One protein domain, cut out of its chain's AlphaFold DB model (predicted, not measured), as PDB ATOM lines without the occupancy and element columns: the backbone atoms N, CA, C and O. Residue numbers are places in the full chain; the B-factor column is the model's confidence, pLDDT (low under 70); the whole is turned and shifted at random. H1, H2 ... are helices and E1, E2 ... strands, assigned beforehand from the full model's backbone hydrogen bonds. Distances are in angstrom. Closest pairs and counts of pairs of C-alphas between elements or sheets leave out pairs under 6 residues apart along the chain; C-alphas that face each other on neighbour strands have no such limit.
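What this domain is: This is residues 2 to 85 and 179 to 275 of the 279 residues of an uncharacterized protein of Brachyspira hyodysenteriae (strain ATCC 49526 / WA1) (UniProt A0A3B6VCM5). A strongly twisted sheet of six strands runs through the middle of this domain, with H8 and the short H3 over one face and the long helix H5 on the side away from H8, where H4 meets H5 at a steep tilt. At one end a small hairpin, E6 and E7, reaches outward, and residues 235 to 240 stick out. The printed part has 181 residues with eight named helices and eight named strands, in the order H1 H2 E1 H3 E2 H4 E3 E4 H5 H6 E5 E6 E7 H7 E8 H8, and its class is mixed, helices and strands. The large sheet is mixed, in the order E1 E2 E3 E4 E5 E8. The whole is compact, with a radius of gyration of the C-alphas of 16.9 A and spans of 52 by 43 by 34 A.

Where its parts are: H1, residues 3 to 7, begins at C-alpha 3 (152.670, 155.868, 80.868). H2 is residues 11 to 14, E1 17 to 19, H3 20 to 23, E2 42 to 45, H4 46 to 57, 15.6 A long, E3 68 to 71, and E4 76 to 82, 19.6 A. H5, residues 180 to 200, is 30.1 A long and begins at C-alpha 180 (137.335, 136.642, 55.360). H6 is residues 206 to 210, E5 213 to 219, 19.3 A long, E6 230 to 232, E7 243 to 245, H7 248 to 251, and E8 260 to 265, 16.4 A. H8, residues 266 to 275, is 14.6 A long and ends at C-alpha 275 (160.440, 141.443, 71.103).

How they stand to each other: E1 and E2 are antiparallel, with N 18 and O 43 at 2.8 A, as are E2 and E3, with N 44 and O 69 at 2.9 A. E3 and E4 form a hairpin, with N 77 and O 70 at 2.8 A. E4 is parallel to E5, with N 216 and O 78 at 2.8 A, and E5 to E8, with N 262 and O 215 at 2.8 A. H8 and the sheet make two layers, a helix on one face of a sheet; its height over the sheet is 9.9 A. H3 is on the same face, at 6.2 A. H1, H2, H4, H5 and H7 only graze the sheet; H6 is not on it, but is close to H5 without clearly touching, C-alphas 196 and 206 being closest at 6.1 A. H4 touches H5 at a steep tilt of 57 degrees, the same way, the closest C-alphas being those of Ala 50 and Ile 194, 7.1 A apart. H2 touches H4, closest at C-alphas 12 and 49, 6.6 A, and H7 touches H5, closest at C-alphas 250 and 185, 6.3 A. The hairpin E6 and E7 has N 231 and O 244 at 2.8 A. Each O i to N i+4 pair is within hydrogen-bond range in H1, H5 and H6, 7 of 8 in H4 and 5 of 6 in H8; H2, H3 and H7 are too short for such a pair.

The domain as a whole: The C-alphas of Gly 58 and Ala 238, the two farthest apart, are 56.2 A apart. Residues 86 to 178 are not printed, and C-alphas 85 and 179 are 12.1 A apart across the cut. The link from H3 to E2 is long, with 18 residues. Mean pLDDT of the printed part is 84.0, and residues 200 to 210 and 226 to 244 are under 70.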
ATOM      1  N   GLU A   2     153.609 152.603  77.330       83.12
ATOM      2  CA  GLU A   2     154.269 153.551  78.240       83.12
ATOM      3  C   GLU A   2     153.284 154.546  78.880       83.12
ATOM      4  O   GLU A   2     152.326 155.003  78.251       83.12
ATOM      5  N   ASN A   3     153.542 154.942  80.131       82.75
ATOM      6  CA  ASN A   3     152.670 155.868  80.868       82.75
ATOM      7  C   ASN A   3     152.599 157.267  80.234       82.75
ATOM      8  O   ASN A   3     151.549 157.908  80.279       82.75
ATOM      9  N   CYS A   4     153.684 157.735  79.605       76.94
ATOM     10  CA  CYS A   4     153.705 159.014  78.890       76.94
ATOM     11  C   CYS A   4     152.722 159.027  77.706       76.94
ATOM     12  O   CYS A   4     152.079 160.045  77.459       76.94
ATOM     13  N   ILE A   5     152.543 157.889  77.025       82.12
ATOM     14  CA  ILE A   5     151.569 157.723  75.944       82.12
ATOM     15  C   ILE A   5     150.162 157.722  76.536       82.12
ATOM     16  O   ILE A   5     149.342 158.549  76.148       82.12
ATOM     17  N   LYS A   6     149.904 156.867  77.538       83.06
ATOM     18  CA  LYS A   6     148.584 156.741  78.190       83.06
ATOM     19  C   LYS A   6     148.036 158.073  78.697       83.06
ATOM     20  O   LYS A   6     146.840 158.339  78.594       83.06
ATOM     21  N   ASN A   7     148.903 158.913  79.259       84.00
ATOM     22  CA  ASN A   7     148.498 160.199  79.819       84.00
ATOM     23  C   ASN A   7     148.034 161.201  78.759       84.00
ATOM     24  O   ASN A   7     147.197 162.043  79.077       84.00
ATOM     25  N   ASN A   8     148.517 161.063  77.525       83.81
ATOM     26  CA  ASN A   8     148.188 161.932  76.398       83.81
ATOM     27  C   ASN A   8     147.084 161.360  75.494       83.81
ATOM     28  O   ASN A   8     146.777 161.949  74.459       83.81
ATOM     29  N   LEU A   9     146.492 160.213  75.852       87.94
ATOM     30  CA  LEU A   9     145.423 159.623  75.057       87.94
ATOM     31  C   LEU A   9     144.115 160.425  75.177       87.94
ATOM     32  O   LEU A   9     143.746 160.846  76.279       87.94
ATOM     33  N   PRO A  10     143.363 160.551  74.069       89.06
ATOM     34  CA  PRO A  10     141.958 160.942  74.075       89.06
ATOM     35  C   PRO A  10     141.150 160.176  75.122       89.06
ATOM     36  O   PRO A  10     141.358 158.974  75.306       89.06
ATOM     37  N   LYS A  11     140.170 160.843  75.744       91.25
ATOM     38  CA  LYS A  11     139.324 160.256  76.798       91.25
ATOM     39  C   LYS A  11     138.720 158.906  76.383       91.25
ATOM     40  O   LYS A  11     138.907 157.927  77.095       91.25
ATOM     41  N   ILE A  12     138.117 158.847  75.192       93.25
ATOM     42  CA  ILE A  12     137.515 157.625  74.637       93.25
ATOM     43  C   ILE A  12     138.513 156.461  74.523       93.25
ATOM     44  O   ILE A  12     138.137 155.318  74.720       93.25
ATOM     45  N   LEU A  13     139.793 156.717  74.235       93.69
ATOM     46  CA  LEU A  13     140.797 155.648  74.172       93.69
ATOM     47  C   LEU A  13     141.284 155.262  75.574       93.69
ATOM     48  O   LEU A  13     141.524 154.090  75.845       93.69
ATOM     49  N   LYS A  14     141.420 156.248  76.466       92.88
ATOM     50  CA  LYS A  14     141.934 156.067  77.828       92.88
ATOM     51  C   LYS A  14     140.981 155.275  78.725       92.88
ATOM     52  O   LYS A  14     141.445 154.510  79.563       92.88
ATOM     53  N   GLU A  15     139.673 155.452  78.548       95.50
ATOM     54  CA  GLU A  15     138.638 154.732  79.306       95.50
ATOM     55  C   GLU A  15     138.516 153.256  78.900       95.50
ATOM     56  O   GLU A  15     138.004 152.455  79.677       95.50
ATOM     57  N   HIS A  16     139.054 152.883  77.733       97.31
ATOM     58  CA  HIS A  16     139.013 151.517  77.200       97.31
ATOM     59  C   HIS A  16     140.389 150.844  77.176       97.31
ATOM     60  O   HIS A  16     140.700 150.108  76.240       97.31
ATOM     61  N   ILE A  17     141.225 151.079  78.193       97.00
ATOM     62  CA  ILE A  17     142.487 150.347  78.386       97.00
ATOM     63  C   ILE A  17     142.213 149.037  79.137       97.00
ATOM     64  O   ILE A  17     141.702 149.053  80.255       97.00
ATOM     65  N   TYR A  18     142.598 147.918  78.529       97.56
ATOM     66  CA  TYR A  18     142.404 146.551  79.017       97.56
ATOM     67  C   TYR A  18     143.705 145.748  78.913       97.56
ATOM     68  O   TYR A  18     144.682 146.178  78.287       97.56
ATOM     69  N   LYS A  19     143.731 144.557  79.512       97.44
ATOM     70  CA  LYS A  19     144.791 143.572  79.286       97.44
ATOM     71  C   LYS A  19     144.605 142.932  77.910       97.44
ATOM     72  O   LYS A  19     143.485 142.625  77.510       97.44
ATOM     73  N   LEU A  20     145.699 142.690  77.189       97.12
ATOM     74  CA  LEU A  20     145.649 142.117  75.840       97.12
ATOM     75  C   LEU A  20     144.909 140.771  75.811       97.12
ATOM     76  O   LEU A  20     144.078 140.557  74.928       97.12
ATOM     77  N   LYS A  21     145.107 139.925  76.829       97.06
ATOM     78  CA  LYS A  21     144.317 138.709  77.047       97.06
ATOM     79  C   LYS A  21     142.808 138.963  76.984       97.06
ATOM     80  O   LYS A  21     142.123 138.273  76.238       97.06
ATOM     81  N   GLU A  22     142.295 139.967  77.694       96.62
ATOM     82  CA  GLU A  22     140.858 140.285  77.762       96.62
ATOM     83  C   GLU A  22     140.295 140.704  76.397       96.62
ATOM     84  O   GLU A  22     139.155 140.395  76.071       96.62
ATOM     85  N   THR A  23     141.100 141.364  75.559       96.38
ATOM     86  CA  THR A  23     140.697 141.724  74.185       96.38
ATOM     87  C   THR A  23     140.705 140.543  73.212       96.38
ATOM     88  O   THR A  23     140.223 140.663  72.094       96.38
ATOM     89  N   SER A  24     141.257 139.403  73.629       96.00
ATOM     90  CA  SER A  24     141.392 138.191  72.815       96.00
ATOM     91  C   SER A  24     140.350 137.116  73.142       96.00
ATOM     92  O   SER A  24     140.469 135.979  72.681       96.00
ATOM     93  N   GLU A  25     139.371 137.465  73.981       93.12
ATOM     94  CA  GLU A  25     138.316 136.570  74.446       93.12
ATOM     95  C   GLU A  25     137.452 136.073  73.278       93.12
ATOM     96  O   GLU A  25     136.826 136.851  72.561       93.12
ATOM     97  N   ASP A  26     137.371 134.754  73.124       87.12
ATOM     98  CA  ASP A  26     136.415 134.080  72.259       87.12
ATOM     99  C   ASP A  26     135.395 133.319  73.114       87.12
ATOM    100  O   ASP A  26     135.710 132.318  73.764       87.12
ATOM    101  N   ASN A  27     134.151 133.794  73.074       82.06
ATOM    102  CA  ASN A  27     132.999 133.207  73.752       82.06
ATOM    103  C   ASN A  27     132.011 132.537  72.777       82.06
ATOM    104  O   ASN A  27     130.852 132.292  73.117       82.06
ATOM    105  N   SER A  28     132.465 132.207  71.562       77.00
ATOM    106  CA  SER A  28     131.646 131.540  70.541       77.00
ATOM    107  C   SER A  28     131.164 130.144  70.948       77.00
ATOM    108  O   SER A  28     130.167 129.657  70.407       77.00
ATOM    109  N   ILE A  29     131.832 129.502  71.913       75.25
ATOM    110  CA  ILE A  29     131.400 128.245  72.528       75.25
ATOM    111  C   ILE A  29     130.843 128.551  73.916       75.25
ATOM    112  O   ILE A  29     131.557 129.000  74.813       75.25
ATOM    113  N   LYS A  30     129.551 128.267  74.098       70.31
ATOM    114  CA  LYS A  30     128.867 128.420  75.384       70.31
ATOM    115  C   LYS A  30     129.602 127.613  76.466       70.31
ATOM    116  O   LYS A  30     129.923 126.449  76.244       70.31
ATOM    117  N   ASP A  31     129.873 128.252  77.602       72.94
ATOM    118  CA  ASP A  31     130.546 127.676  78.779       72.94
ATOM    119  C   ASP A  31     132.027 127.270  78.576       72.94
ATOM    120  O   ASP A  31     132.616 126.606  79.428       72.94
ATOM    121  N   SER A  32     132.668 127.708  77.482       79.81
ATOM    122  CA  SER A  32     134.108 127.531  77.243       79.81
ATOM    123  C   SER A  32     134.716 128.819  76.688       79.81
ATOM    124  O   SER A  32     134.875 128.978  75.479       79.81
ATOM    125  N   ILE A  33     135.056 129.741  77.592       84.88
ATOM    126  CA  ILE A  33     135.804 130.950  77.233       84.88
ATOM    127  C   ILE A  33     137.217 130.536  76.820       84.88
ATOM    128  O   ILE A  33     137.911 129.842  77.567       84.88
ATOM    129  N   GLN A  34     137.636 130.964  75.634       89.56
ATOM    130  CA  GLN A  34     138.985 130.751  75.116       89.56
ATOM    131  C   GLN A  34     139.678 132.096  74.939       89.56
ATOM    132  O   GLN A  34     139.040 133.089  74.608       89.56
ATOM    133  N   TYR A  35     140.991 132.119  75.134       94.19
ATOM    134  CA  TYR A  35     141.825 133.291  74.888       94.19
ATOM    135  C   TYR A  35     142.877 132.934  73.842       94.19
ATOM    136  O   TYR A  35     143.360 131.802  73.802       94.19
ATOM    137  N   MET A  36     143.222 133.895  72.988       94.62
ATOM    138  CA  MET A  36     144.214 133.711  71.919       94.62
ATOM    139  C   MET A  36     145.627 134.162  72.327       94.62
ATOM    140  O   MET A  36     146.568 134.029  71.545       94.62
ATOM    141  N   THR A  37     145.774 134.713  73.534       95.19
ATOM    142  CA  THR A  37     147.041 135.129  74.149       95.19
ATOM    143  C   THR A  37     146.892 135.187  75.668       95.19
ATOM    144  O   THR A  37     145.808 135.453  76.187       95.19
ATOM    145  N   GLU A  38     147.991 134.964  76.383       94.81
ATOM    146  CA  GLU A  38     148.063 135.091  77.845       94.81
ATOM    147  C   GLU A  38     148.676 136.432  78.290       94.81
ATOM    148  O   GLU A  38     148.873 136.678  79.481       94.81
ATOM    149  N   SER A  39     148.974 137.323  77.340       95.44
ATOM    150  CA  SER A  39     149.651 138.586  77.608       95.44
ATOM    151  C   SER A  39     148.819 139.537  78.474       95.44
ATOM    152  O   SER A  39     147.652 139.835  78.205       95.44
ATOM    153  N   THR A  40     149.463 140.087  79.502       95.62
ATOM    154  CA  THR A  40     148.900 141.085  80.424       95.62
ATOM    155  C   THR A  40     149.310 142.517  80.071       95.62
ATOM    156  O   THR A  40     149.063 143.452  80.842       95.62
ATOM    157  N   ILE A  41     149.924 142.718  78.901       95.25
ATOM    158  CA  ILE A  41     150.263 144.056  78.423       95.25
ATOM    159  C   ILE A  41     148.984 144.858  78.218       95.25
ATOM    160  O   ILE A  41     147.958 144.351  77.767       95.25
ATOM    161  N   GLU A  42     149.060 146.136  78.566       96.19
ATOM    162  CA  GLU A  42     147.942 147.054  78.410       96.19
ATOM    163  C   GLU A  42     147.822 147.549  76.973       96.19
ATOM    164  O   GLU A  42     148.771 148.106  76.401       96.19
ATOM    165  N   VAL A  43     146.622 147.363  76.433       97.06
ATOM    166  CA  VAL A  43     146.178 147.749  75.094       97.06
ATOM    167  C   VAL A  43     144.836 148.459  75.187       97.06
ATOM    168  O   VAL A  43     144.165 148.411  76.213       97.06
ATOM    169  N   ILE A  44     144.431 149.120  74.113       97.62
ATOM    170  CA  ILE A  44     143.091 149.689  73.996       97.62
ATOM    171  C   ILE A  44     142.176 148.622  73.389       97.62
ATOM    172  O   ILE A  44     142.483 148.108  72.312       97.62
ATOM    173  N   ASN A  45     141.059 148.305  74.048       98.31
ATOM    174  CA  ASN A  45     140.015 147.446  73.485       98.31
ATOM    175  C   ASN A  45     139.245 148.237  72.423       98.31
ATOM    176  O   ASN A  45     138.432 149.114  72.737       98.31
ATOM    177  N   PHE A  46     139.527 147.957  71.156       97.56
ATOM    178  CA  PHE A  46     139.083 148.817  70.071       97.56
ATOM    179  C   PHE A  46     137.644 148.505  69.619       97.56
ATOM    180  O   PHE A  46     136.964 149.397  69.112       97.56
ATOM    181  N   ASP A  47     137.114 147.324  69.949       96.50
ATOM    182  CA  ASP A  47     135.681 147.012  69.833       96.50
ATOM    183  C   ASP A  47     134.821 147.862  70.783       96.50
ATOM    184  O   ASP A  47     133.753 148.375  70.412       96.50
ATOM    185  N   LYS A  48     135.290 148.065  72.022       97.19
ATOM    186  CA  LYS A  48     134.626 148.968  72.976       97.19
ATOM    187  C   LYS A  48     134.704 150.418  72.505       97.19
ATOM    188  O   LYS A  48     133.684 151.109  72.536       97.19
ATOM    189  N   VAL A  49     135.855 150.840  71.974       96.94
ATOM    190  CA  VAL A  49     136.012 152.163  71.344       96.94
ATOM    191  C   VAL A  49     135.039 152.339  70.180       96.94
ATOM    192  O   VAL A  49     134.356 153.356  70.134       96.94
ATOM    193  N   ALA A  50     134.907 151.370  69.270       96.38
ATOM    194  CA  ALA A  50     133.973 151.456  68.144       96.38
ATOM    195  C   ALA A  50     132.510 151.558  68.610       96.38
ATOM    196  O   ALA A  50     131.726 152.355  68.084       96.38
ATOM    197  N   THR A  51     132.154 150.807  69.656       95.94
ATOM    198  CA  THR A  51     130.826 150.869  70.284       95.94
ATOM    199  C   THR A  51     130.542 152.246  70.887       95.94
ATOM    200  O   THR A  51     129.432 152.764  70.756       95.94
ATOM    201  N   GLU A  52     131.523 152.854  71.552       95.19
ATOM    202  CA  GLU A  52     131.384 154.193  72.125       95.19
ATOM    203  C   GLU A  52     131.388 155.289  71.057       95.19
ATOM    204  O   GLU A  52     130.537 156.181  71.074       95.19
ATOM    205  N   TYR A  53     132.257 155.161  70.057       94.00
ATOM    206  CA  TYR A  53     132.331 156.055  68.908       94.00
ATOM    207  C   TYR A  53     130.992 156.133  68.167       94.00
ATOM    208  O   TYR A  53     130.567 157.224  67.782       94.00
ATOM    209  N   LYS A  54     130.277 155.004  68.040       94.69
ATOM    210  CA  LYS A  54     128.915 154.959  67.492       94.69
ATOM    211  C   LYS A  54     127.959 155.892  68.244       94.69
ATOM    212  O   LYS A  54     127.199 156.625  67.614       94.69
ATOM    213  N   LYS A  55     127.993 155.858  69.581       91.38
ATOM    214  CA  LYS A  55     127.112 156.667  70.441       91.38
ATOM    215  C   LYS A  55     127.398 158.156  70.277       91.38
ATOM    216  O   LYS A  55     126.461 158.937  70.170       91.38
ATOM    217  N   ILE A  56     128.677 158.527  70.231       88.81
ATOM    218  CA  ILE A  56     129.112 159.926  70.129       88.81
ATOM    219  C   ILE A  56     128.853 160.486  68.723       88.81
ATOM    220  O   ILE A  56     128.417 161.624  68.583       88.81
ATOM    221  N   SER A  57     129.063 159.677  67.682       86.69
ATOM    222  CA  SER A  57     128.945 160.112  66.280       86.69
ATOM    223  C   SER A  57     127.517 160.055  65.724       86.69
ATOM    224  O   SER A  57     127.283 160.507  64.606       86.69
ATOM    225  N   GLY A  58     126.565 159.462  66.453       88.19
ATOM    226  CA  GLY A  58     125.163 159.362  66.026       88.19
ATOM    227  C   GLY A  58     124.918 158.458  64.810       88.19
ATOM    228  O   GLY A  58     123.907 158.613  64.128       88.19
ATOM    229  N   ILE A  59     125.824 157.523  64.512       88.50
ATOM    230  CA  ILE A  59     125.693 156.608  63.367       88.50
ATOM    231  C   ILE A  59     124.813 155.393  63.705       88.50
ATOM    232  O   ILE A  59     124.829 154.867  64.818       88.50
ATOM    233  N   ASN A  60     124.044 154.916  62.722       87.44
ATOM    234  CA  ASN A  60     123.042 153.860  62.934       87.44
ATOM    235  C   ASN A  60     123.665 152.486  63.231       87.44
ATOM    236  O   ASN A  60     123.209 151.767  64.127       87.44
ATOM    237  N   ASN A  61     124.738 152.145  62.517       89.06
ATOM    238  CA  ASN A  61     125.431 150.866  62.633       89.06
ATOM    239  C   ASN A  61     126.771 151.052  63.346       89.06
ATOM    240  O   ASN A  61     127.424 152.080  63.180       89.06
ATOM    241  N   ILE A  62     127.158 150.065  64.157       91.56
ATOM    242  CA  ILE A  62     128.497 150.029  64.753       91.56
ATOM    243  C   ILE A  62     129.472 149.719  63.607       91.56
ATOM    244  O   ILE A  62     129.238 148.723  62.916       91.56
ATOM    245  N   PRO A  63     130.498 150.555  63.361       93.19
ATOM    246  CA  PRO A  63     131.532 150.235  62.384       93.19
ATOM    247  C   PRO A  63     132.234 148.943  62.783       93.19
ATOM    248  O   PRO A  63     132.283 148.600  63.967       93.19
ATOM    249  N   LYS A  64     132.805 148.233  61.817       94.81
ATOM    250  CA  LYS A  64     133.652 147.099  62.170       94.81
ATOM    251  C   LYS A  64     134.930 147.601  62.839       94.81
ATOM    252  O   LYS A  64     135.366 148.728  62.634       94.81
ATOM    253  N   SER A  65     135.539 146.753  63.646       96.50
ATOM    254  CA  SER A  65     136.761 147.105  64.357       96.50
ATOM    255  C   SER A  65     137.681 145.912  64.482       96.50
ATOM    256  O   SER A  65     137.248 144.758  64.485       96.50
ATOM    257  N   ASN A  66     138.970 146.212  64.550       97.38
ATOM    258  CA  ASN A  66     139.940 145.305  65.132       97.38
ATOM    259  C   ASN A  66     139.718 145.180  66.637       97.38
ATOM    260  O   ASN A  66     139.194 146.098  67.260       97.38
ATOM    261  N   ASP A  67     140.143 144.061  67.212       97.94
ATOM    262  CA  ASP A  67     139.859 143.763  68.615       97.94
ATOM    263  C   ASP A  67     140.689 144.659  69.552       97.94
ATOM    264  O   ASP A  67     140.185 145.186  70.549       97.94
ATOM    265  N   ALA A  68     141.961 144.899  69.206       98.12
ATOM    266  CA  ALA A  68     142.874 145.682  70.035       98.12
ATOM    267  C   ALA A  68     143.756 146.669  69.259       98.12
ATOM    268  O   ALA A  68     144.122 146.460  68.101       98.12
ATOM    269  N   LEU A  69     144.141 147.741  69.957       97.06
ATOM    270  CA  LEU A  69     145.134 148.721  69.524       97.06
ATOM    271  C   LEU A  69     146.228 148.868  70.590       97.06
ATOM    272  O   LEU A  69     145.968 149.317  71.708       97.06
ATOM    273  N   TYR A  70     147.470 148.545  70.234       95.69
ATOM    274  CA  TYR A  70     148.654 148.892  71.029       95.69
ATOM    275  C   TYR A  70     149.364 150.092  70.402       95.69
ATOM    276  O   TYR A  70     149.518 150.168  69.186       95.69
ATOM    277  N   ILE A  71     149.803 151.041  71.226       91.75
ATOM    278  CA  ILE A  71     150.499 152.249  70.772       91.75
ATOM    279  C   ILE A  71     151.880 152.262  71.419       91.75
ATOM    280  O   ILE A  71     151.994 152.281  72.646       91.75
ATOM    281  N   SER A  72     152.924 152.241  70.594       88.50
ATOM    282  CA  SER A  72     154.297 152.506  71.019       88.50
ATOM    283  C   SER A  72     154.690 153.939  70.658       88.50
ATOM    284  O   SER A  72     153.899 154.702  70.104       88.50
ATOM    285  N   LYS A  73     155.928 154.319  70.978       82.00
ATOM    286  CA  LYS A  73     156.474 155.621  70.586       82.00
ATOM    287  C   LYS A  73     156.493 155.814  69.066       82.00
ATOM    288  O   LYS A  73     156.263 156.924  68.590       82.00
ATOM    289  N   ASP A  74     156.753 154.736  68.331       84.06
ATOM    290  CA  ASP A  74     157.016 154.788  66.893       84.06
ATOM    291  C   ASP A  74     155.857 154.240  66.049       84.06
ATOM    292  O   ASP A  74     155.690 154.654  64.900       84.06
ATOM    293  N   TYR A  75     155.045 153.328  66.599       89.94
ATOM    294  CA  TYR A  75     154.077 152.547  65.827       89.94
ATOM    295  C   TYR A  75     152.723 152.379  66.514       89.94
ATOM    296  O   TYR A  75     152.601 152.343  67.738       89.94
ATOM    297  N   TYR A  76     151.705 152.194  65.677       91.94
ATOM    298  CA  TYR A  76     150.353 151.810  66.064       91.94
ATOM    299  C   TYR A  76     150.116 150.376  65.600       91.94
ATOM    300  O   TYR A  76     150.266 150.087  64.417       91.94
ATOM    301  N   TYR A  77     149.742 149.482  66.504       95.75
ATOM    302  CA  TYR A  77     149.542 148.071  66.206       95.75
ATOM    303  C   TYR A  77     148.063 147.737  66.332       95.75
ATOM    304  O   TYR A  77     147.552 147.621  67.446       95.75
ATOM    305  N   PHE A  78     147.385 147.581  65.196       97.31
ATOM    306  CA  PHE A  78     146.044 147.004  65.175       97.31
ATOM    307  C   PHE A  78     146.153 145.485  65.179       97.31
ATOM    308  O   PHE A  78     146.863 144.907  64.354       97.31
ATOM    309  N   ILE A  79     145.459 144.854  66.121       98.25
ATOM    310  CA  ILE A  79     145.514 143.418  66.367       98.25
ATOM    311  C   ILE A  79     144.110 142.848  66.178       98.25
ATOM    312  O   ILE A  79     143.152 143.321  66.787       98.25
ATOM    313  N   GLU A  80     144.013 141.833  65.329       97.69
ATOM    314  CA  GLU A  80     142.808 141.049  65.086       97.69
ATOM    315  C   GLU A  80     143.047 139.594  65.500       97.69
ATOM    316  O   GLU A  80     143.959 138.940  64.989       97.69
ATOM    317  N   PHE A  81     142.189 139.055  66.355       96.06
ATOM    318  CA  PHE A  81     142.170 137.666  66.777       96.06
ATOM    319  C   PHE A  81     141.126 136.875  65.983       96.06
ATOM    320  O   PHE A  81     139.931 137.157  65.982       96.06
ATOM    321  N   LYS A  82     141.564 135.802  65.320       91.62
ATOM    322  CA  LYS A  82     140.685 134.832  64.658       91.62
ATOM    323  C   LYS A  82     140.925 133.436  65.216       91.62
ATOM    324  O   LYS A  82     141.720 132.656  64.689       91.62
ATOM    325  N   ASN A  83     140.146 133.085  66.234       89.69
ATOM    326  CA  ASN A  83     140.119 131.723  66.768       89.69
ATOM    327  C   ASN A  83     139.341 130.742  65.859       89.69
ATOM    328  O   ASN A  83     139.415 129.529  66.018       89.69
ATOM    329  N   GLY A  84     138.574 131.236  64.885       85.12
ATOM    330  CA  GLY A  84     137.849 130.406  63.921       85.12
ATOM    331  C   GLY A  84     138.719 129.858  62.779       85.12
ATOM    332  O   GLY A  84     139.883 130.214  62.595       85.12
ATOM    333  N   ARG A  85     138.118 129.006  61.937       82.25
ATOM    334  CA  ARG A  85     138.731 128.625  60.655       82.25
ATOM    335  C   ARG A  85     138.705 129.817  59.697       82.25
ATOM    336  O   ARG A  85     137.626 130.295  59.348       82.25
ATOM    337  N   ASN A 179     133.655 136.217  52.688       75.50
ATOM    338  CA  ASN A 179     135.013 136.603  52.335       75.50
ATOM    339  C   ASN A 179     135.732 137.169  53.550       75.50
ATOM    340  O   ASN A 179     135.621 138.355  53.854       75.50
ATOM    341  N   VAL A 180     136.491 136.294  54.211       81.69
ATOM    342  CA  VAL A 180     137.335 136.642  55.360       81.69
ATOM    343  C   VAL A 180     138.258 137.810  55.017       81.69
ATOM    344  O   VAL A 180     138.439 138.698  55.830       81.69
ATOM    345  N   GLU A 181     138.789 137.872  53.798       85.88
ATOM    346  CA  GLU A 181     139.668 138.964  53.383       85.88
ATOM    347  C   GLU A 181     138.953 140.319  53.338       85.88
ATOM    348  O   GLU A 181     139.511 141.322  53.774       85.88
ATOM    349  N   ASN A 182     137.711 140.357  52.848       85.75
ATOM    350  CA  ASN A 182     136.921 141.589  52.835       85.75
ATOM    351  C   ASN A 182     136.503 142.000  54.251       85.75
ATOM    352  O   ASN A 182     136.540 143.184  54.558       85.75
ATOM    353  N   ASP A 183     136.154 141.034  55.106       88.25
ATOM    354  CA  ASP A 183     135.835 141.292  56.515       88.25
ATOM    355  C   ASP A 183     137.021 141.927  57.253       88.25
ATOM    356  O   ASP A 183     136.872 142.959  57.903       88.25
ATOM    357  N   LEU A 184     138.219 141.359  57.077       92.25
ATOM    358  CA  LEU A 184     139.452 141.900  57.644       92.25
ATOM    359  C   LEU A 184     139.764 143.299  57.092       92.25
ATOM    360  O   LEU A 184     140.154 144.181  57.848       92.25
ATOM    361  N   LYS A 185     139.567 143.528  55.786       92.38
ATOM    362  CA  LYS A 185     139.759 144.851  55.175       92.38
ATOM    363  C   LYS A 185     138.840 145.903  55.774       92.38
ATOM    364  O   LYS A 185     139.293 147.002  56.064       92.38
ATOM    365  N   GLU A 186     137.561 145.577  55.907       93.44
ATOM    366  CA  GLU A 186     136.550 146.480  56.451       93.44
ATOM    367  C   GLU A 186     136.883 146.842  57.902       93.44
ATOM    368  O   GLU A 186     136.928 148.023  58.224       93.44
ATOM    369  N   LYS A 187     137.273 145.854  58.724       95.81
ATOM    370  CA  LYS A 187     137.795 146.085  60.082       95.81
ATOM    371  C   LYS A 187     138.996 147.036  60.092       95.81
ATOM    372  O   LYS A 187     138.993 147.986  60.863       95.81
ATOM    373  N   ILE A 188     139.979 146.834  59.207       94.75
ATOM    374  CA  ILE A 188     141.150 147.723  59.090       94.75
ATOM    375  C   ILE A 188     140.724 149.149  58.720       94.75
ATOM    376  O   ILE A 188     141.164 150.107  59.355       94.75
ATOM    377  N   TYR A 189     139.895 149.311  57.685       93.62
ATOM    378  CA  TYR A 189     139.483 150.632  57.213       93.62
ATOM    379  C   TYR A 189     138.690 151.394  58.270       93.62
ATOM    380  O   TYR A 189     139.022 152.546  58.558       93.62
ATOM    381  N   ASP A 190     137.691 150.751  58.868       94.81
ATOM    382  CA  ASP A 190     136.843 151.361  59.885       94.81
ATOM    383  C   ASP A 190     137.658 151.691  61.143       94.81
ATOM    384  O   ASP A 190     137.552 152.804  61.660       94.81
ATOM    385  N   SER A 191     138.558 150.801  61.584       94.88
ATOM    386  CA  SER A 191     139.446 151.068  62.722       94.88
ATOM    387  C   SER A 191     140.363 152.264  62.491       94.88
ATOM    388  O   SER A 191     140.485 153.134  63.359       94.88
ATOM    389  N   ILE A 192     140.980 152.352  61.308       91.25
ATOM    390  CA  ILE A 192     141.820 153.495  60.940       91.25
ATOM    391  C   ILE A 192     140.980 154.770  60.874       91.25
ATOM    392  O   ILE A 192     141.436 155.807  61.352       91.25
ATOM    393  N   PHE A 193     139.766 154.712  60.323       89.69
ATOM    394  CA  PHE A 193     138.877 155.867  60.211       89.69
ATOM    395  C   PHE A 193     138.420 156.384  61.579       89.69
ATOM    396  O   PHE A 193     138.516 157.589  61.835       89.69
ATOM    397  N   ILE A 194     138.002 155.483  62.477       92.00
ATOM    398  CA  ILE A 194     137.662 155.795  63.871       92.00
ATOM    399  C   ILE A 194     138.861 156.455  64.552       92.00
ATOM    400  O   ILE A 194     138.738 157.568  65.068       92.00
ATOM    401  N   LEU A 195     140.034 155.810  64.506       90.31
ATOM    402  CA  LEU A 195     141.244 156.337  65.135       90.31
ATOM    403  C   LEU A 195     141.605 157.710  64.568       90.31
ATOM    404  O   LEU A 195     141.957 158.602  65.331       90.31
ATOM    405  N   SER A 196     141.484 157.892  63.254       84.38
ATOM    406  CA  SER A 196     141.700 159.155  62.543       84.38
ATOM    407  C   SER A 196     140.773 160.265  63.034       84.38
ATOM    408  O   SER A 196     141.222 161.387  63.263       84.38
ATOM    409  N   ASN A 197     139.478 159.980  63.171       85.81
ATOM    410  CA  ASN A 197     138.505 160.994  63.562       85.81
ATOM    411  C   ASN A 197     138.668 161.381  65.023       85.81
ATOM    412  O   ASN A 197     138.715 162.573  65.310       85.81
ATOM    413  N   ILE A 198     138.870 160.396  65.903       86.56
ATOM    414  CA  ILE A 198     139.255 160.659  67.291       86.56
ATOM    415  C   ILE A 198     140.530 161.513  67.280       86.56
ATOM    416  O   ILE A 198     140.550 162.584  67.853       86.56
ATOM    417  N   SER A 199     141.561 161.117  66.534       76.12
ATOM    418  CA  SER A 199     142.859 161.808  66.434       76.12
ATOM    419  C   SER A 199     142.801 163.256  65.934       76.12
ATOM    420  O   SER A 199     143.594 164.085  66.388       76.12
ATOM    421  N   LYS A 200     141.889 163.584  65.011       67.56
ATOM    422  CA  LYS A 200     141.690 164.953  64.502       67.56
ATOM    423  C   LYS A 200     141.252 165.915  65.599       67.56
ATOM    424  O   LYS A 200     141.701 167.057  65.599       67.56
ATOM    425  N   GLU A 201     140.452 165.448  66.552       58.81
ATOM    426  CA  GLU A 201     140.051 166.238  67.721       58.81
ATOM    427  C   GLU A 201     141.241 166.542  68.659       58.81
ATOM    428  O   GLU A 201     141.158 167.455  69.477       58.81
ATOM    429  N   PHE A 202     142.379 165.847  68.492       52.47
ATOM    430  CA  PHE A 202     143.597 165.983  69.307       52.47
ATOM    431  C   PHE A 202     144.863 166.302  68.485       52.47
ATOM    432  O   PHE A 202     145.980 166.081  68.950       52.47
ATOM    433  N   ASN A 203     144.715 166.863  67.276       54.25
ATOM    434  CA  ASN A 203     145.821 167.358  66.437       54.25
ATOM    435  C   ASN A 203     146.832 166.292  65.933       54.25
ATOM    436  O   ASN A 203     147.979 166.622  65.614       54.25
ATOM    437  N   ILE A 204     146.434 165.020  65.803       54.41
ATOM    438  CA  ILE A 204     147.302 163.957  65.259       54.41
ATOM    439  C   ILE A 204     147.012 163.766  63.755       54.41
ATOM    440  O   ILE A 204     145.883 163.520  63.337       54.41
ATOM    441  N   ASN A 205     148.040 163.915  62.911       54.06
ATOM    442  CA  ASN A 205     147.899 164.014  61.451       54.06
ATOM    443  C   ASN A 205     147.914 162.634  60.747       54.06
ATOM    444  O   ASN A 205     148.928 161.938  60.778       54.06
ATOM    445  N   ILE A 206     146.832 162.255  60.053       53.44
ATOM    446  CA  ILE A 206     146.618 160.921  59.436       53.44
ATOM    447  C   ILE A 206     147.735 160.467  58.473       53.44
ATOM    448  O   ILE A 206     148.158 159.313  58.579       53.44
ATOM    449  N   PRO A 207     148.270 161.307  57.561       50.78
ATOM    450  CA  PRO A 207     149.346 160.889  56.662       50.78
ATOM    451  C   PRO A 207     150.630 160.513  57.413       50.78
ATOM    452  O   PRO A 207     151.384 159.671  56.935       50.78
ATOM    453  N   LYS A 208     150.853 161.061  58.622       56.59
ATOM    454  CA  LYS A 208     151.937 160.610  59.512       56.59
ATOM    455  C   LYS A 208     151.633 159.261  60.178       56.59
ATOM    456  O   LYS A 208     152.570 158.529  60.462       56.59
ATOM    457  N   ILE A 209     150.361 158.923  60.413       62.34
ATOM    458  CA  ILE A 209     149.952 157.674  61.079       62.34
ATOM    459  C   ILE A 209     150.005 156.484  60.108       62.34
ATOM    460  O   ILE A 209     150.497 155.428  60.486       62.34
ATOM    461  N   SER A 210     149.555 156.641  58.857       63.19
ATOM    462  CA  SER A 210     149.449 155.523  57.892       63.19
ATOM    463  C   SER A 210     150.766 154.757  57.656       63.19
ATOM    464  O   SER A 210     150.785 153.528  57.668       63.19
ATOM    465  N   ASN A 211     151.905 155.451  57.582       70.44
ATOM    466  CA  ASN A 211     153.221 154.807  57.452       70.44
ATOM    467  C   ASN A 211     153.777 154.213  58.758       70.44
ATOM    468  O   ASN A 211     154.862 153.629  58.743       70.44
ATOM    469  N   ASN A 212     153.045 154.333  59.866       86.38
ATOM    470  CA  ASN A 212     153.416 153.827  61.186       86.38
ATOM    471  C   ASN A 212     152.418 152.787  61.725       86.38
ATOM    472  O   ASN A 212     152.594 152.310  62.847       86.38
ATOM    473  N   ILE A 213     151.383 152.422  60.959       91.50
ATOM    474  CA  ILE A 213     150.443 151.371  61.363       91.50
ATOM    475  C   ILE A 213     150.991 150.002  60.967       91.50
ATOM    476  O   ILE A 213     151.284 149.744  59.799       91.50
ATOM    477  N   ILE A 214     151.070 149.104  61.938       93.94
ATOM    478  CA  ILE A 214     151.365 147.688  61.761       93.94
ATOM    479  C   ILE A 214     150.073 146.921  62.027       93.94
ATOM    480  O   ILE A 214     149.443 147.078  63.070       93.94
ATOM    481  N   TYR A 215     149.668 146.095  61.072       96.00
ATOM    482  CA  TYR A 215     148.512 145.226  61.229       96.00
ATOM    483  C   TYR A 215     148.955 143.812  61.591       96.00
ATOM    484  O   TYR A 215     149.849 143.259  60.948       96.00
ATOM    485  N   ILE A 216     148.313 143.214  62.591       97.06
ATOM    486  CA  ILE A 216     148.595 141.858  63.054       97.06
ATOM    487  C   ILE A 216     147.298 141.056  63.053       97.06
ATOM    488  O   ILE A 216     146.372 141.357  63.795       97.06
ATOM    489  N   LEU A 217     147.256 139.996  62.252       96.00
ATOM    490  CA  LEU A 217     146.232 138.963  62.346       96.00
ATOM    491  C   LEU A 217     146.800 137.769  63.112       96.00
ATOM    492  O   LEU A 217     147.687 137.072  62.611       96.00
ATOM    493  N   VAL A 218     146.251 137.514  64.294       95.25
ATOM    494  CA  VAL A 218     146.561 136.352  65.125       95.25
ATOM    495  C   VAL A 218     145.517 135.277  64.854       95.25
ATOM    496  O   VAL A 218     144.325 135.496  65.062       95.25
ATOM    497  N   TYR A 219     145.929 134.114  64.357       92.12
ATOM    498  CA  TYR A 219     145.000 133.059  63.943       92.12
ATOM    499  C   TYR A 219     145.273 131.736  64.642       92.12
ATOM    500  O   TYR A 219     146.424 131.398  64.906       92.12
ATOM    501  N   ASN A 220     144.211 130.953  64.868       90.94
ATOM    502  CA  ASN A 220     144.359 129.677  65.560       90.94
ATOM    503  C   ASN A 220     145.059 128.637  64.684       90.94
ATOM    504  O   ASN A 220     144.514 128.223  63.650       90.94
ATOM    505  N   LYS A 221     146.259 128.208  65.081       89.06
ATOM    506  CA  LYS A 221     147.093 127.293  64.289       89.06
ATOM    507  C   LYS A 221     146.446 125.928  64.073       89.06
ATOM    508  O   LYS A 221     146.473 125.415  62.954       89.06
ATOM    509  N   GLU A 222     145.866 125.336  65.113       87.31
ATOM    510  CA  GLU A 222     145.304 123.981  65.059       87.31
ATOM    511  C   GLU A 222     144.112 123.912  64.102       87.31
ATOM    512  O   GLU A 222     144.066 123.084  63.180       87.31
ATOM    513  N   LYS A 223     143.179 124.858  64.253       86.44
ATOM    514  CA  LYS A 223     141.982 124.975  63.414       86.44
ATOM    515  C   LYS A 223     142.330 125.335  61.966       86.44
ATOM    516  O   LYS A 223     141.561 124.992  61.063       86.44
ATOM    517  N   ASN A 224     143.485 125.964  61.733       82.69
ATOM    518  CA  ASN A 224     143.965 126.417  60.423       82.69
ATOM    519  C   ASN A 224     145.193 125.648  59.914       82.69
ATOM    520  O   ASN A 224     145.944 126.155  59.090       82.69
ATOM    521  N   SER A 225     145.367 124.392  60.317       74.56
ATOM    522  CA  SER A 225     146.461 123.520  59.854       74.56
ATOM    523  C   SER A 225     146.405 123.152  58.358       74.56
ATOM    524  O   SER A 225     147.336 122.556  57.811       74.56
ATOM    525  N   ASN A 226     145.322 123.500  57.654       66.75
ATOM    526  CA  ASN A 226     145.128 123.144  56.254       66.75
ATOM    527  C   ASN A 226     145.934 124.046  55.301       66.75
ATOM    528  O   ASN A 226     145.687 125.248  55.193       66.75
ATOM    529  N   LYS A 227     146.814 123.430  54.500       60.59
ATOM    530  CA  LYS A 227     147.696 124.096  53.524       60.59
ATOM    531  C   LYS A 227     146.971 124.950  52.470       60.59
ATOM    532  O   LYS A 227     147.613 125.788  51.852       60.59
ATOM    533  N   LYS A 228     145.660 124.779  52.243       61.09
ATOM    534  CA  LYS A 228     144.910 125.497  51.184       61.09
ATOM    535  C   LYS A 228     144.838 127.026  51.354       61.09
ATOM    536  O   LYS A 228     144.563 127.713  50.369       61.09
ATOM    537  N   ILE A 229     145.031 127.542  52.569       61.94
ATOM    538  CA  ILE A 229     144.995 128.987  52.874       61.94
ATOM    539  C   ILE A 229     146.392 129.615  52.693       61.94
ATOM    540  O   ILE A 229     146.525 130.808  52.440       61.94
ATOM    541  N   PHE A 230     147.440 128.798  52.752       64.88
ATOM    542  CA  PHE A 230     148.825 129.238  52.682       64.88
ATOM    543  C   PHE A 230     149.330 129.209  51.236       64.88
ATOM    544  O   PHE A 230     149.040 128.284  50.471       64.88
ATOM    545  N   ARG A 231     150.121 130.212  50.845       59.91
ATOM    546  CA  ARG A 231     150.861 130.180  49.582       59.91
ATOM    547  C   ARG A 231     152.060 129.249  49.721       59.91
ATOM    548  O   ARG A 231     152.796 129.287  50.705       59.91
ATOM    549  N   TYR A 232     152.249 128.416  48.705       50.78
ATOM    550  CA  TYR A 232     153.440 127.592  48.562       50.78
ATOM    551  C   TYR A 232     154.478 128.385  47.772       50.78
ATOM    552  O   TYR A 232     154.315 128.596  46.567       50.78
ATOM    553  N   ASP A 233     155.526 128.855  48.441       48.25
ATOM    554  CA  ASP A 233     156.540 129.689  47.805       48.25
ATOM    555  C   ASP A 233     157.559 128.810  47.059       48.25
ATOM    556  O   ASP A 233     158.570 128.363  47.598       48.25
ATOM    557  N   LYS A 234     157.278 128.491  45.787       45.12
ATOM    558  CA  LYS A 234     158.117 127.586  44.966       45.12
ATOM    559  C   LYS A 234     159.505 128.147  44.612       45.12
ATOM    560  O   LYS A 234     160.298 127.425  44.008       45.12
ATOM    561  N   LYS A 235     159.810 129.413  44.924       44.72
ATOM    562  CA  LYS A 235     161.008 130.102  44.406       44.72
ATOM    563  C   LYS A 235     162.318 129.771  45.130       44.72
ATOM    564  O   LYS A 235     163.369 129.975  44.539       44.72
ATOM    565  N   ASN A 236     162.290 129.190  46.331       42.75
ATOM    566  CA  ASN A 236     163.505 128.896  47.097       42.75
ATOM    567  C   ASN A 236     163.640 127.398  47.402       42.75
ATOM    568  O   ASN A 236     163.390 126.960  48.520       42.75
ATOM    569  N   LYS A 237     164.112 126.610  46.424       40.41
ATOM    570  CA  LYS A 237     164.421 125.166  46.575       40.41
ATOM    571  C   LYS A 237     165.379 124.828  47.738       40.41
ATOM    572  O   LYS A 237     165.501 123.658  48.082       40.41
ATOM    573  N   ALA A 238     166.039 125.818  48.344       44.66
ATOM    574  CA  ALA A 238     166.962 125.643  49.467       44.66
ATOM    575  C   ALA A 238     166.342 125.881  50.863       44.66
ATOM    576  O   ALA A 238     166.981 125.563  51.863       44.66
ATOM    577  N   LYS A 239     165.111 126.406  50.970       40.62
ATOM    578  CA  LYS A 239     164.398 126.538  52.254       40.62
ATOM    579  C   LYS A 239     163.157 125.649  52.226       40.62
ATOM    580  O   LYS A 239     162.198 125.944  51.524       40.62
ATOM    581  N   LYS A 240     163.218 124.535  52.964       39.47
ATOM    582  CA  LYS A 240     162.103 123.608  53.226       39.47
ATOM    583  C   LYS A 240     160.783 124.360  53.430       39.47
ATOM    584  O   LYS A 240     160.712 125.183  54.331       39.47
ATOM    585  N   ASP A 241     159.763 124.021  52.643       39.41
ATOM    586  CA  ASP A 241     158.339 123.999  53.017       39.41
ATOM    587  C   ASP A 241     157.813 125.083  53.985       39.41
ATOM    588  O   ASP A 241     157.020 124.783  54.878       39.41
ATOM    589  N   THR A 242     158.181 126.356  53.828       44.28
ATOM    590  CA  THR A 242     157.524 127.428  54.588       44.28
ATOM    591  C   THR A 242     156.248 127.828  53.858       44.28
ATOM    592  O   THR A 242     156.267 128.642  52.937       44.28
ATOM    593  N   SER A 243     155.124 127.218  54.230       53.84
ATOM    594  CA  SER A 243     153.801 127.676  53.814       53.84
ATOM    595  C   SER A 243     153.516 129.020  54.494       53.84
ATOM    596  O   SER A 243     153.335 129.055  55.710       53.84
ATOM    597  N   ILE A 244     153.509 130.119  53.737       63.22
ATOM    598  CA  ILE A 244     153.270 131.471  54.272       63.22
ATOM    599  C   ILE A 244     151.781 131.792  54.122       63.22
ATOM    600  O   ILE A 244     151.206 131.601  53.046       63.22
ATOM    601  N   LEU A 245     151.134 132.230  55.205       72.94
ATOM    602  CA  LEU A 245     149.745 132.685  55.161       72.94
ATOM    603  C   LEU A 245     149.709 134.004  54.388       72.94
ATOM    604  O   LEU A 245     150.531 134.874  54.652       72.94
ATOM    605  N   SER A 246     148.797 134.150  53.427       70.88
ATOM    606  CA  SER A 246     148.698 135.391  52.654       70.88
ATOM    607  C   SER A 246     147.252 135.759  52.377       70.88
ATOM    608  O   SER A 246     146.493 134.921  51.878       70.88
ATOM    609  N   PHE A 247     146.923 137.025  52.587       79.75
ATOM    610  CA  PHE A 247     145.680 137.630  52.133       79.75
ATOM    611  C   PHE A 247     146.056 138.737  51.145       79.75
ATOM    612  O   PHE A 247     146.273 139.869  51.572       79.75
ATOM    613  N   PRO A 248     146.198 138.433  49.836       78.88
ATOM    614  CA  PRO A 248     146.779 139.358  48.863       78.88
ATOM    615  C   PRO A 248     146.170 140.754  48.863       78.88
ATOM    616  O   PRO A 248     146.866 141.737  48.653       78.88
ATOM    617  N   GLN A 249     144.870 140.867  49.078       81.75
ATOM    618  CA  GLN A 249     144.217 142.150  49.126       81.75
ATOM    619  C   GLN A 249     144.512 142.938  50.412       81.75
ATOM    620  O   GLN A 249     144.460 144.164  50.362       81.75
ATOM    621  N   ILE A 250     144.778 142.266  51.537       89.25
ATOM    622  CA  ILE A 250     145.271 142.893  52.775       89.25
ATOM    623  C   ILE A 250     146.748 143.258  52.600       89.25
ATOM    624  O   ILE A 250     147.134 144.378  52.910       89.25
ATOM    625  N   ASP A 251     147.550 142.356  52.027       88.25
ATOM    626  CA  ASP A 251     148.961 142.592  51.702       88.25
ATOM    627  C   ASP A 251     149.131 143.825  50.800       88.25
ATOM    628  O   ASP A 251     150.052 144.613  50.991       88.25
ATOM    629  N   ASN A 252     148.208 144.044  49.857       88.38
ATOM    630  CA  ASN A 252     148.188 145.225  48.988       88.38
ATOM    631  C   ASN A 252     147.943 146.549  49.738       88.38
ATOM    632  O   ASN A 252     148.132 147.611  49.151       88.38
ATOM    633  N   LEU A 253     147.506 146.516  51.004       89.00
ATOM    634  CA  LEU A 253     147.415 147.713  51.847       89.00
ATOM    635  C   LEU A 253     148.781 148.131  52.403       89.00
ATOM    636  O   LEU A 253     148.928 149.268  52.866       89.00
ATOM    637  N   LYS A 254     149.786 147.247  52.335       87.19
ATOM    638  CA  LYS A 254     151.171 147.577  52.666       87.19
ATOM    639  C   LYS A 254     151.686 148.653  51.709       87.19
ATOM    640  O   LYS A 254     151.502 148.551  50.499       87.19
ATOM    641  N   ASN A 255     152.349 149.674  52.247       77.12
ATOM    642  CA  ASN A 255     152.810 150.879  51.536       77.12
ATOM    643  C   ASN A 255     151.692 151.803  51.017       77.12
ATOM    644  O   ASN A 255     151.997 152.805  50.374       77.12
ATOM    645  N   TYR A 256     150.422 151.485  51.284       83.31
ATOM    646  CA  TYR A 256     149.294 152.383  51.030       83.31
ATOM    647  C   TYR A 256     148.744 152.958  52.339       83.31
ATOM    648  O   TYR A 256     148.736 154.170  52.525       83.31
ATOM    649  N   LEU A 257     148.317 152.085  53.256       85.62
ATOM    650  CA  LEU A 257     147.761 152.458  54.565       85.62
ATOM    651  C   LEU A 257     148.501 151.839  55.744       85.62
ATOM    652  O   LEU A 257     148.334 152.309  56.866       85.62
ATOM    653  N   LEU A 258     149.244 150.761  55.496       90.50
ATOM    654  CA  LEU A 258     149.932 149.980  56.512       90.50
ATOM    655  C   LEU A 258     151.426 149.966  56.207       90.50
ATOM    656  O   LEU A 258     151.841 149.749  55.065       90.50
ATOM    657  N   LYS A 259     152.245 150.122  57.243       90.88
ATOM    658  CA  LYS A 259     153.686 149.883  57.180       90.88
ATOM    659  C   LYS A 259     153.984 148.405  56.962       90.88
ATOM    660  O   LYS A 259     154.830 148.031  56.148       90.88
ATOM    661  N   GLU A 260     153.291 147.559  57.714       91.94
ATOM    662  CA  GLU A 260     153.518 146.124  57.744       91.94
ATOM    663  C   GLU A 260     152.227 145.365  58.050       91.94
ATOM    664  O   GLU A 260     151.310 145.884  58.685       91.94
ATOM    665  N   VAL A 261     152.175 144.130  57.558       92.88
ATOM    666  CA  VAL A 261     151.076 143.187  57.721       92.88
ATOM    667  C   VAL A 261     151.692 141.876  58.191       92.88
ATOM    668  O   VAL A 261     152.512 141.295  57.480       92.88
ATOM    669  N   ASN A 262     151.307 141.427  59.382       93.00
ATOM    670  CA  ASN A 262     151.823 140.224  60.018       93.00
ATOM    671  C   ASN A 262     150.703 139.207  60.234       93.00
ATOM    672  O   ASN A 262     149.632 139.532  60.742       93.00
ATOM    673  N   TYR A 263     150.979 137.957  59.875       92.69
ATOM    674  CA  TYR A 263     150.078 136.826  60.065       92.69
ATOM    675  C   TYR A 263     150.724 135.839  61.031       92.69
ATOM    676  O   TYR A 263     151.647 135.115  60.653       92.69
ATOM    677  N   LEU A 264     150.267 135.821  62.279       92.69
ATOM    678  CA  LEU A 264     150.939 135.105  63.359       92.69
ATOM    679  C   LEU A 264     150.024 134.032  63.949       92.69
ATOM    680  O   LEU A 264     148.827 134.234  64.120       92.69
ATOM    681  N   THR A 265     150.600 132.877  64.270       92.75
ATOM    682  CA  THR A 265     149.963 131.925  65.187       92.75
ATOM    683  C   THR A 265     150.058 132.459  66.611       92.75
ATOM    684  O   THR A 265     150.901 133.315  66.881       92.75
ATOM    685  N   GLU A 266     149.289 131.888  67.529       92.81
ATOM    686  CA  GLU A 266     149.308 132.230  68.957       92.81
ATOM    687  C   GLU A 266     150.748 132.219  69.513       92.81
ATOM    688  O   GLU A 266     151.244 133.236  69.992       92.81
ATOM    689  N   ASP A 267     151.491 131.126  69.290       91.56
ATOM    690  CA  ASP A 267     152.888 130.986  69.746       91.56
ATOM    691  C   ASP A 267     153.845 132.056  69.191       91.56
ATOM    692  O   ASP A 267     154.799 132.471  69.851       91.56
ATOM    693  N   ASN A 268     153.651 132.455  67.930       93.56
ATOM    694  CA  ASN A 268     154.523 133.429  67.277       93.56
ATOM    695  C   ASN A 268     154.157 134.849  67.703       93.56
ATOM    696  O   ASN A 268     155.034 135.706  67.764       93.56
ATOM    697  N   PHE A 269     152.886 135.087  68.018       96.06
ATOM    698  CA  PHE A 269     152.430 136.353  68.556       96.06
ATOM    699  C   PHE A 269     153.002 136.608  69.954       96.06
ATOM    700  O   PHE A 269     153.511 137.696  70.196       96.06
ATOM    701  N   GLU A 270     153.067 135.596  70.823       94.81
ATOM    702  CA  GLU A 270     153.718 135.724  72.140       94.81
ATOM    703  C   GLU A 270     155.204 136.111  72.038       94.81
ATOM    704  O   GLU A 270     155.710 136.916  72.819       94.81
ATOM    705  N   LYS A 271     155.923 135.571  71.044       94.38
ATOM    706  CA  LYS A 271     157.313 135.975  70.768       94.38
ATOM    707  C   LYS A 271     157.384 137.407  70.251       94.38
ATOM    708  O   LYS A 271     158.187 138.190  70.745       94.38
ATOM    709  N   PHE A 272     156.510 137.747  69.306       94.94
ATOM    710  CA  PHE A 272     156.427 139.091  68.746       94.94
ATOM    711  C   PHE A 272     156.189 140.140  69.837       94.94
ATOM    712  O   PHE A 272     156.859 141.170  69.837       94.94
ATOM    713  N   ILE A 273     155.287 139.863  70.783       94.50
ATOM    714  CA  ILE A 273     155.009 140.731  71.928       94.50
ATOM    715  C   ILE A 273     156.288 140.981  72.730       94.50
ATOM    716  O   ILE A 273     156.648 142.134  72.933       94.50
ATOM    717  N   LYS A 274     157.014 139.929  73.125       92.25
ATOM    718  CA  LYS A 274     158.246 140.057  73.927       92.25
ATOM    719  C   LYS A 274     159.350 140.851  73.229       92.25
ATOM    720  O   LYS A 274     160.155 141.496  73.888       92.25
ATOM    721  N   GLU A 275     159.414 140.770  71.903       91.69
ATOM    722  CA  GLU A 275     160.440 141.443  71.103       91.69
ATOM    723  C   GLU A 275     160.094 142.904  70.784       91.69
ATOM    724  O   GLU A 275     160.997 143.722  70.623       91.69
TER     725      GLU A 275